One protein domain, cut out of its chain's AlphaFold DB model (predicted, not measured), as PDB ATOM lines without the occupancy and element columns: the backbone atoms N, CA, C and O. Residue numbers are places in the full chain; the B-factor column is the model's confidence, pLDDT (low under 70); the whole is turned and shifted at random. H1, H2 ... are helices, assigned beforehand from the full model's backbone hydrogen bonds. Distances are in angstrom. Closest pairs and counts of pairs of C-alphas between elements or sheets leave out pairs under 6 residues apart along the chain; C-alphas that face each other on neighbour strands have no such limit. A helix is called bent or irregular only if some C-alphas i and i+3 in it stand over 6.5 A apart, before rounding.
ATOM      1  N   LEU A   2     121.391  83.332 112.932       74.19
ATOM      2  CA  LEU A   2     119.941  83.474 113.175       74.19
ATOM      3  C   LEU A   2     119.196  82.137 113.305       74.19
ATOM      4  O   LEU A   2     118.169  82.061 113.967       74.19
ATOM      5  N   THR A   3     119.713  81.067 112.706       77.44
ATOM      6  CA  THR A   3     119.075  79.741 112.721       77.44
ATOM      7  C   THR A   3     118.983  79.131 114.120       77.44
ATOM      8  O   THR A   3     118.106  78.310 114.373       77.44
ATOM      9  N   CYS A   4     119.825  79.572 115.058       78.81
ATOM     10  CA  CYS A   4     119.795  79.110 116.442       78.81
ATOM     11  C   CYS A   4     118.480  79.454 117.163       78.81
ATOM     12  O   CYS A   4     118.122  78.762 118.113       78.81
ATOM     13  N   LEU A   5     117.728  80.463 116.695       78.00
ATOM     14  CA  LEU A   5     116.407  80.796 117.237       78.00
ATOM     15  C   LEU A   5     115.395  79.648 117.126       78.00
ATOM     16  O   LEU A   5     114.496  79.573 117.956       78.00
ATOM     17  N   ALA A   6     115.551  78.742 116.155       78.06
ATOM     18  CA  ALA A   6     114.649  77.603 115.983       78.06
ATOM     19  C   ALA A   6     114.670  76.625 117.174       78.06
ATOM     20  O   ALA A   6     113.727  75.863 117.361       78.06
ATOM     21  N   PHE A   7     115.729  76.657 117.987       83.00
ATOM     22  CA  PHE A   7     115.891  75.799 119.162       83.00
ATOM     23  C   PHE A   7     115.549  76.509 120.478       83.00
ATOM     24  O   PHE A   7     115.607  75.898 121.545       83.00
ATOM     25  N   VAL A   8     115.198  77.798 120.426       79.81
ATOM     26  CA  VAL A   8     114.855  78.584 121.613       79.81
ATOM     27  C   VAL A   8     113.359  78.419 121.904       79.81
ATOM     28  O   VAL A   8     112.537  78.632 121.012       79.81
ATOM     29  N   PRO A   9     112.959  78.071 123.143       80.25
ATOM     30  CA  PRO A   9     111.548  78.015 123.506       80.25
ATOM     31  C   PRO A   9     110.850  79.359 123.231       80.25
ATOM     32  O   PRO A   9     111.435  80.390 123.569       80.25
ATOM     33  N   PRO A  10     109.593  79.387 122.736       74.81
ATOM     34  CA  PRO A  10     108.908  80.613 122.296       74.81
ATOM     35  C   PRO A  10     108.961  81.777 123.298       74.81
ATOM     36  O   PRO A  10     109.195  82.919 122.928       74.81
ATOM     37  N   ARG A  11     108.848  81.467 124.595       76.94
ATOM     38  CA  ARG A  11     108.945  82.420 125.718       76.94
ATOM     39  C   ARG A  11     110.280  83.171 125.837       76.94
ATOM     40  O   ARG A  11     110.336  84.179 126.527       76.94
ATOM     41  N   PHE A  12     111.345  82.667 125.219       80.12
ATOM     42  CA  PHE A  12     112.696  83.234 125.280       80.12
ATOM     43  C   PHE A  12     113.189  83.741 123.917       80.12
ATOM     44  O   PHE A  12     114.268  84.327 123.841       80.12
ATOM     45  N   VAL A  13     112.415  83.535 122.846       80.69
ATOM     46  CA  VAL A  13     112.790  83.880 121.465       80.69
ATOM     47  C   VAL A  13     113.129  85.363 121.336       80.69
ATOM     48  O   VAL A  13     114.158  85.699 120.759       80.69
ATOM     49  N   GLU A  14     112.328  86.244 121.939       80.06
ATOM     50  CA  GLU A  14     112.568  87.691 121.886       80.06
ATOM     51  C   GLU A  14     113.900  88.077 122.542       80.06
ATOM     52  O   GLU A  14     114.708  88.781 121.944       80.06
ATOM     53  N   GLN A  15     114.162  87.567 123.749       82.56
ATOM     54  CA  GLN A  15     115.383  87.869 124.495       82.56
ATOM     55  C   GLN A  15     116.628  87.423 123.718       82.56
ATOM     56  O   GLN A  15     117.569  88.195 123.546       82.56
ATOM     57  N   TYR A  16     116.634  86.187 123.217       83.19
ATOM     58  CA  TYR A  16     117.778  85.650 122.478       83.19
ATOM     59  C   TYR A  16     117.963  86.313 121.111       83.19
ATOM     60  O   TYR A  16     119.097  86.435 120.651       83.19
ATOM     61  N   PHE A  17     116.887  86.775 120.472       84.50
ATOM     62  CA  PHE A  17     116.983  87.545 119.236       84.50
ATOM     63  C   PHE A  17     117.668  88.898 119.448       84.50
ATOM     64  O   PHE A  17     118.570  89.240 118.686       84.50
ATOM     65  N   GLU A  18     117.305  89.634 120.503       82.44
ATOM     66  CA  GLU A  18     117.958  90.908 120.841       82.44
ATOM     67  C   GLU A  18     119.440  90.693 121.186       82.44
ATOM     68  O   GLU A  18     120.309  91.418 120.708       82.44
ATOM     69  N   HIS A  19     119.765  89.627 121.927       83.75
ATOM     70  CA  HIS A  19     121.160  89.232 122.134       83.75
ATOM     71  C   HIS A  19     121.870  88.926 120.808       83.75
ATOM     72  O   HIS A  19     122.993  89.367 120.587       83.75
ATOM     73  N   LEU A  20     121.238  88.207 119.882       82.06
ATOM     74  CA  LEU A  20     121.863  87.905 118.595       82.06
ATOM     75  C   LEU A  20     122.136  89.160 117.765       82.06
ATOM     76  O   LEU A  20     123.151  89.175 117.073       82.06
ATOM     77  N   LEU A  21     121.270  90.173 117.849       80.75
ATOM     78  CA  LEU A  21     121.448  91.477 117.210       80.75
ATOM     79  C   LEU A  21     122.579  92.303 117.834       80.75
ATOM     80  O   LEU A  21     123.308  92.962 117.108       80.75
ATOM     81  N   ILE A  22     122.728  92.268 119.161       80.50
ATOM     82  CA  ILE A  22     123.776  93.021 119.871       80.50
ATOM     83  C   ILE A  22     125.162  92.406 119.637       80.50
ATOM     84  O   ILE A  22     126.150  93.126 119.531       80.50
ATOM     85  N   TYR A  23     125.247  91.074 119.588       77.81
ATOM     86  CA  TYR A  23     126.524  90.352 119.564       77.81
ATOM     87  C   TYR A  23     127.005  89.959 118.160       77.81
ATOM     88  O   TYR A  23     128.125  89.466 118.035       77.81
ATOM     89  N   ASN A  24     126.193  90.131 117.113       77.25
ATOM     90  CA  ASN A  24     126.617  89.877 115.736       77.25
ATOM     91  C   ASN A  24     126.444  91.127 114.886       77.25
ATOM     92  O   ASN A  24     125.364  91.714 114.854       77.25
ATOM     93  N   ASP A  25     127.486  91.449 114.128       79.50
ATOM     94  CA  ASP A  25     127.427  92.486 113.112       79.50
ATOM     95  C   ASP A  25     126.812  91.879 111.843       79.50
ATOM     96  O   ASP A  25     127.451  91.126 111.101       79.50
ATOM     97  N   TYR A  26     125.506  92.084 111.677       80.12
ATOM     98  CA  TYR A  26     124.757  91.574 110.536       80.12
ATOM     99  C   TYR A  26     124.883  92.545 109.356       80.12
ATOM    100  O   TYR A  26     124.619  93.735 109.528       80.12
ATOM    101  N   PRO A  27     125.243  92.064 108.154       85.44
ATOM    102  CA  PRO A  27     125.445  92.930 107.002       85.44
ATOM    103  C   PRO A  27     124.105  93.491 106.496       85.44
ATOM    104  O   PRO A  27     123.044  92.904 106.747       85.44
ATOM    105  N   GLU A  28     124.134  94.626 105.796       81.69
ATOM    106  CA  GLU A  28     122.933  95.376 105.397       81.69
ATOM    107  C   GLU A  28     121.971  94.529 104.544       81.69
ATOM    108  O   GLU A  28     120.752  94.594 104.701       81.69
ATOM    109  N   GLU A  29     122.501  93.611 103.735       84.25
ATOM    110  CA  GLU A  29     121.735  92.689 102.895       84.25
ATOM    111  C   GLU A  29     120.868  91.711 103.703       84.25
ATOM    112  O   GLU A  29     119.933  91.112 103.171       84.25
ATOM    113  N   SER A  30     121.150  91.540 104.998       81.06
ATOM    114  CA  SER A  30     120.364  90.691 105.897       81.06
ATOM    115  C   SER A  30     119.202  91.429 106.575       81.06
ATOM    116  O   SER A  30     118.325  90.779 107.157       81.06
ATOM    117  N   LEU A  31     119.129  92.764 106.447       80.00
ATOM    118  CA  LEU A  31     118.031  93.584 106.974       80.00
ATOM    119  C   LEU A  31     116.644  93.111 106.527       80.00
ATOM    120  O   LEU A  31     115.766  93.055 107.387       80.00
ATOM    121  N   PRO A  32     116.394  92.727 105.258       81.25
ATOM    122  CA  PRO A  32     115.079  92.245 104.839       81.25
ATOM    123  C   PRO A  32     114.634  91.005 105.622       81.25
ATOM    124  O   PRO A  32     113.483  90.915 106.048       81.25
ATOM    125  N   VAL A  33     115.558  90.073 105.874       78.38
ATOM    126  CA  VAL A  33     115.282  88.835 106.619       78.38
ATOM    127  C   VAL A  33     115.078  89.130 108.103       78.38
ATOM    128  O   VAL A  33     114.142  88.617 108.715       78.38
ATOM    129  N   LEU A  34     115.911  89.995 108.680       80.25
ATOM    130  CA  LEU A  34     115.780  90.459 110.062       80.25
ATOM    131  C   LEU A  34     114.454  91.186 110.299       80.25
ATOM    132  O   LEU A  34     113.783  90.936 111.299       80.25
ATOM    133  N   ASN A  35     114.059  92.046 109.365       81.00
ATOM    134  CA  ASN A  35     112.796  92.770 109.392       81.00
ATOM    135  C   ASN A  35     111.606  91.820 109.255       81.00
ATOM    136  O   ASN A  35     110.683  91.894 110.060       81.00
ATOM    137  N   TYR A  36     111.668  90.860 108.328       79.50
ATOM    138  CA  TYR A  36     110.661  89.808 108.207       79.50
ATOM    139  C   TYR A  36     110.492  89.023 109.515       79.50
ATOM    140  O   TYR A  36     109.368  88.743 109.934       79.50
ATOM    141  N   LEU A  37     111.595  88.665 110.176       76.12
ATOM    142  CA  LEU A  37     111.558  87.888 111.415       76.12
ATOM    143  C   LEU A  37     110.997  88.722 112.576       76.12
ATOM    144  O   LEU A  37     110.134  88.237 113.310       76.12
ATOM    145  N   LYS A  38     111.393  89.999 112.665       76.38
ATOM    146  CA  LYS A  38     110.804  90.974 113.592       76.38
ATOM    147  C   LYS A  38     109.295  91.082 113.392       76.38
ATOM    148  O   LYS A  38     108.553  90.910 114.348       76.38
ATOM    149  N   ASP A  39     108.828  91.294 112.169       74.12
ATOM    150  CA  ASP A  39     107.411  91.563 111.891       74.12
ATOM    151  C   ASP A  39     106.508  90.346 112.109       74.12
ATOM    152  O   ASP A  39     105.376  90.461 112.586       74.12
ATOM    153  N   ASN A  40     107.004  89.161 111.765       69.06
ATOM    154  CA  ASN A  40     106.194  87.953 111.814       69.06
ATOM    155  C   ASN A  40     106.189  87.283 113.188       69.06
ATOM    156  O   ASN A  40     105.160  86.716 113.551       69.06
ATOM    157  N   TRP A  41     107.294  87.358 113.939       66.94
ATOM    158  CA  TRP A  41     107.499  86.509 115.115       66.94
ATOM    159  C   TRP A  41     107.840  87.255 116.403       66.94
ATOM    160  O   TRP A  41     107.742  86.640 117.448       66.94
ATOM    161  N   ILE A  42     108.240  88.532 116.377       73.56
ATOM    162  CA  ILE A  42     108.731  89.232 117.589       73.56
ATOM    163  C   ILE A  42     107.935  90.511 117.882       73.56
ATOM    164  O   ILE A  42     107.672  90.846 119.033       73.56
ATOM    165  N   GLY A  43     107.510  91.219 116.839       69.06
ATOM    166  CA  GLY A  43     106.912  92.545 116.918       69.06
ATOM    167  C   GLY A  43     107.957  93.664 116.916       69.06
ATOM    168  O   GLY A  43     109.003  93.573 117.561       69.06
ATOM    169  N   ARG A  44     107.683  94.758 116.191       65.50
ATOM    170  CA  ARG A  44     108.547  95.950 116.216       65.50
ATOM    171  C   ARG A  44     108.183  96.869 117.386       65.50
ATOM    172  O   ARG A  44     106.994  97.129 117.608       65.50
ATOM    173  N   PRO A  45     109.176  97.422 118.107       59.69
ATOM    174  CA  PRO A  45     108.940  98.595 118.934       59.69
ATOM    175  C   PRO A  45     108.514  99.746 118.013       59.69
ATOM    176  O   PRO A  45     109.214 100.087 117.061       59.69
ATOM    177  N   THR A  46     107.327 100.295 118.255       57.44
ATOM    178  CA  THR A  46     106.840 101.477 117.534       57.44
ATOM    179  C   THR A  46     107.276 102.724 118.305       57.44
ATOM    180  O   THR A  46     107.588 102.638 119.489       57.44
ATOM    181  N   ALA A  47     107.291 103.897 117.667       56.00
ATOM    182  CA  ALA A  47     107.553 105.170 118.357       56.00
ATOM    183  C   ALA A  47     106.551 105.464 119.498       56.00
ATOM    184  O   ALA A  47     106.828 106.262 120.387       56.00
ATOM    185  N   SER A  48     105.389 104.805 119.481       52.31
ATOM    186  CA  SER A  48     104.452 104.755 120.598       52.31
ATOM    187  C   SER A  48     104.810 103.575 121.500       52.31
ATOM    188  O   SER A  48     105.132 102.506 120.998       52.31
ATOM    189  N   ILE A  49     104.715 103.764 122.815       57.06
ATOM    190  CA  ILE A  49     105.124 102.887 123.938       57.06
ATOM    191  C   ILE A  49     104.671 101.404 123.831       57.06
ATOM    192  O   ILE A  49     105.088 100.556 124.619       57.06
ATOM    193  N   THR A  50     103.850 101.049 122.846       54.50
ATOM    194  CA  THR A  50     103.350  99.703 122.572       54.50
ATOM    195  C   THR A  50     104.099  99.023 121.411       54.50
ATOM    196  O   THR A  50     104.216  99.550 120.303       54.50
ATOM    197  N   ARG A  51     104.596  97.798 121.641       60.16
ATOM    198  CA  ARG A  51     105.089  96.918 120.564       60.16
ATOM    199  C   ARG A  51     103.927  96.519 119.649       60.16
ATOM    200  O   ARG A  51     102.853  96.172 120.142       60.16
ATOM    201  N   GLN A  52     104.142  96.537 118.331       62.22
ATOM    202  CA  GLN A  52     103.187  95.936 117.392       62.22
ATOM    203  C   GLN A  52     103.137  94.430 117.665       62.22
ATOM    204  O   GLN A  52     104.202  93.809 117.710       62.22
ATOM    205  N   PRO A  53     101.951  93.835 117.876       59.06
ATOM    206  CA  PRO A  53     101.856  92.403 118.105       59.06
ATOM    207  C   PRO A  53     102.369  91.654 116.864       59.06
ATOM    208  O   PRO A  53     102.089  92.084 115.742       59.06
ATOM    209  N   PRO A  54     103.115  90.548 117.038       68.12
ATOM    210  CA  PRO A  54     103.620  89.775 115.913       68.12
ATOM    211  C   PRO A  54     102.458  89.303 115.038       68.12
ATOM    212  O   PRO A  54     101.393  88.919 115.536       68.12
ATOM    213  N   ARG A  55     102.665  89.324 113.717       64.75
ATOM    214  CA  ARG A  55     101.628  88.951 112.743       64.75
ATOM    215  C   ARG A  55     101.137  87.514 112.942       64.75
ATOM    216  O   ARG A  55      99.967  87.225 112.688       64.75
ATOM    217  N   PHE A  56     102.012  86.639 113.434       62.38
ATOM    218  CA  PHE A  56     101.662  85.307 113.897       62.38
ATOM    219  C   PHE A  56     101.841  85.239 115.411       62.38
ATOM    220  O   PHE A  56     102.939  85.386 115.939       62.38
ATOM    221  N   SER A  57     100.742  85.011 116.130       59.84
ATOM    222  CA  SER A  57     100.816  84.750 117.564       59.84
ATOM    223  C   SER A  57     101.567  83.439 117.795       59.84
ATOM    224  O   SER A  57     101.204  82.417 117.216       59.84
ATOM    225  N   HIS A  58     102.545  83.431 118.705       57.34
ATOM    226  CA  HIS A  58     103.187  82.195 119.173       57.34
ATOM    227  C   HIS A  58     102.191  81.170 119.738       57.34
ATOM    228  O   HIS A  58     102.529  79.998 119.853       57.34
ATOM    229  N   ALA A  59     100.957  81.582 120.056       56.09
ATOM    230  CA  ALA A  59      99.873  80.673 120.416       56.09
ATOM    231  C   ALA A  59      99.503  79.687 119.295       56.09
ATOM    232  O   ALA A  59      98.904  78.664 119.593       56.09
TER     233      ALA A  59
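This is residues 2 to 59 of the 120 residues of the protein "(salmon louse) hypothetical protein" of Lepeophtheirus salmonis (UniProt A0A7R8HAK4). Two helices of similar length, H2 and H3, run opposite ways side by side and come near each other at the start of H2 and the end of H3; the short helix H1 packs on H2, and the three centres make a loose triangle. From the end of H3 a long tail without a named element, residues 43 to 59, loops out to Ala 47 and folds back past that end of H3. The printed part has 58 residues with three named helices, in the order H1, H2, H3, and no named strand; the class is all helix. The whole is compact, with a radius of gyration of the C-alphas of 11.5 A, and its C-alphas span 27 by 27 by 16 A along their three main axes.

H1 is residues 2 to 7, beginning with C-alpha 2 at (119.941, 83.474, 113.175). It is neither bent nor irregular, but only just: C-alphas 2 and 5 are 6.0 A apart. H2 is residues 10 to 23, 20.3 A from first to last C-alpha, and begins with C-alpha 10 at (108.908, 80.613, 122.296). It is irregular, with C-alphas 11 and 14 being 7.5 A apart. H3 is residues 28 to 42, 19.7 A long, and ends with C-alpha 42 at (108.731, 89.232, 117.589). It is only just irregular: C-alphas 29 and 32 are 6.9 A apart.

H1 and H2 touch and form a helical hairpin over a tight link of 2 residues. Their closest C-alphas, those of Leu 5 and Val 13, are 6.4 A apart. They run opposite ways at a shallow tilt of 26 degrees. A tight link of 4 residues joins H2 to H3. These two are close but not clearly touching, and their closest C-alphas, those of Glu 14 and Ile 42, are 6.0 A apart. They run opposite ways at a shallow tilt of 22 degrees, with 13.0 A from centre to centre. H1 and H3 are apart. Within hydrogen-bond range are 8 of 10 O i to N i+4 pairs in H2, 9 of 11 in H3 and 0 of 2 in H1, where 3 of 3 O i to N i+3 pairs are within range.

The C-alphas farthest apart are those of Pro 27 and Ala 59, at 31.4 A. Residues 27 to 32, of which 28 to 32 belong to H3, stand free. The printed part has no cut and no long link between named helices. The C-alphas of residues 43 to 59 lie 7 to 18 A from the mean of all C-alphas. The mean pLDDT of the printed part is 73.6, and 19 residues are under 70: residues 40 to 41 and 43 to 59.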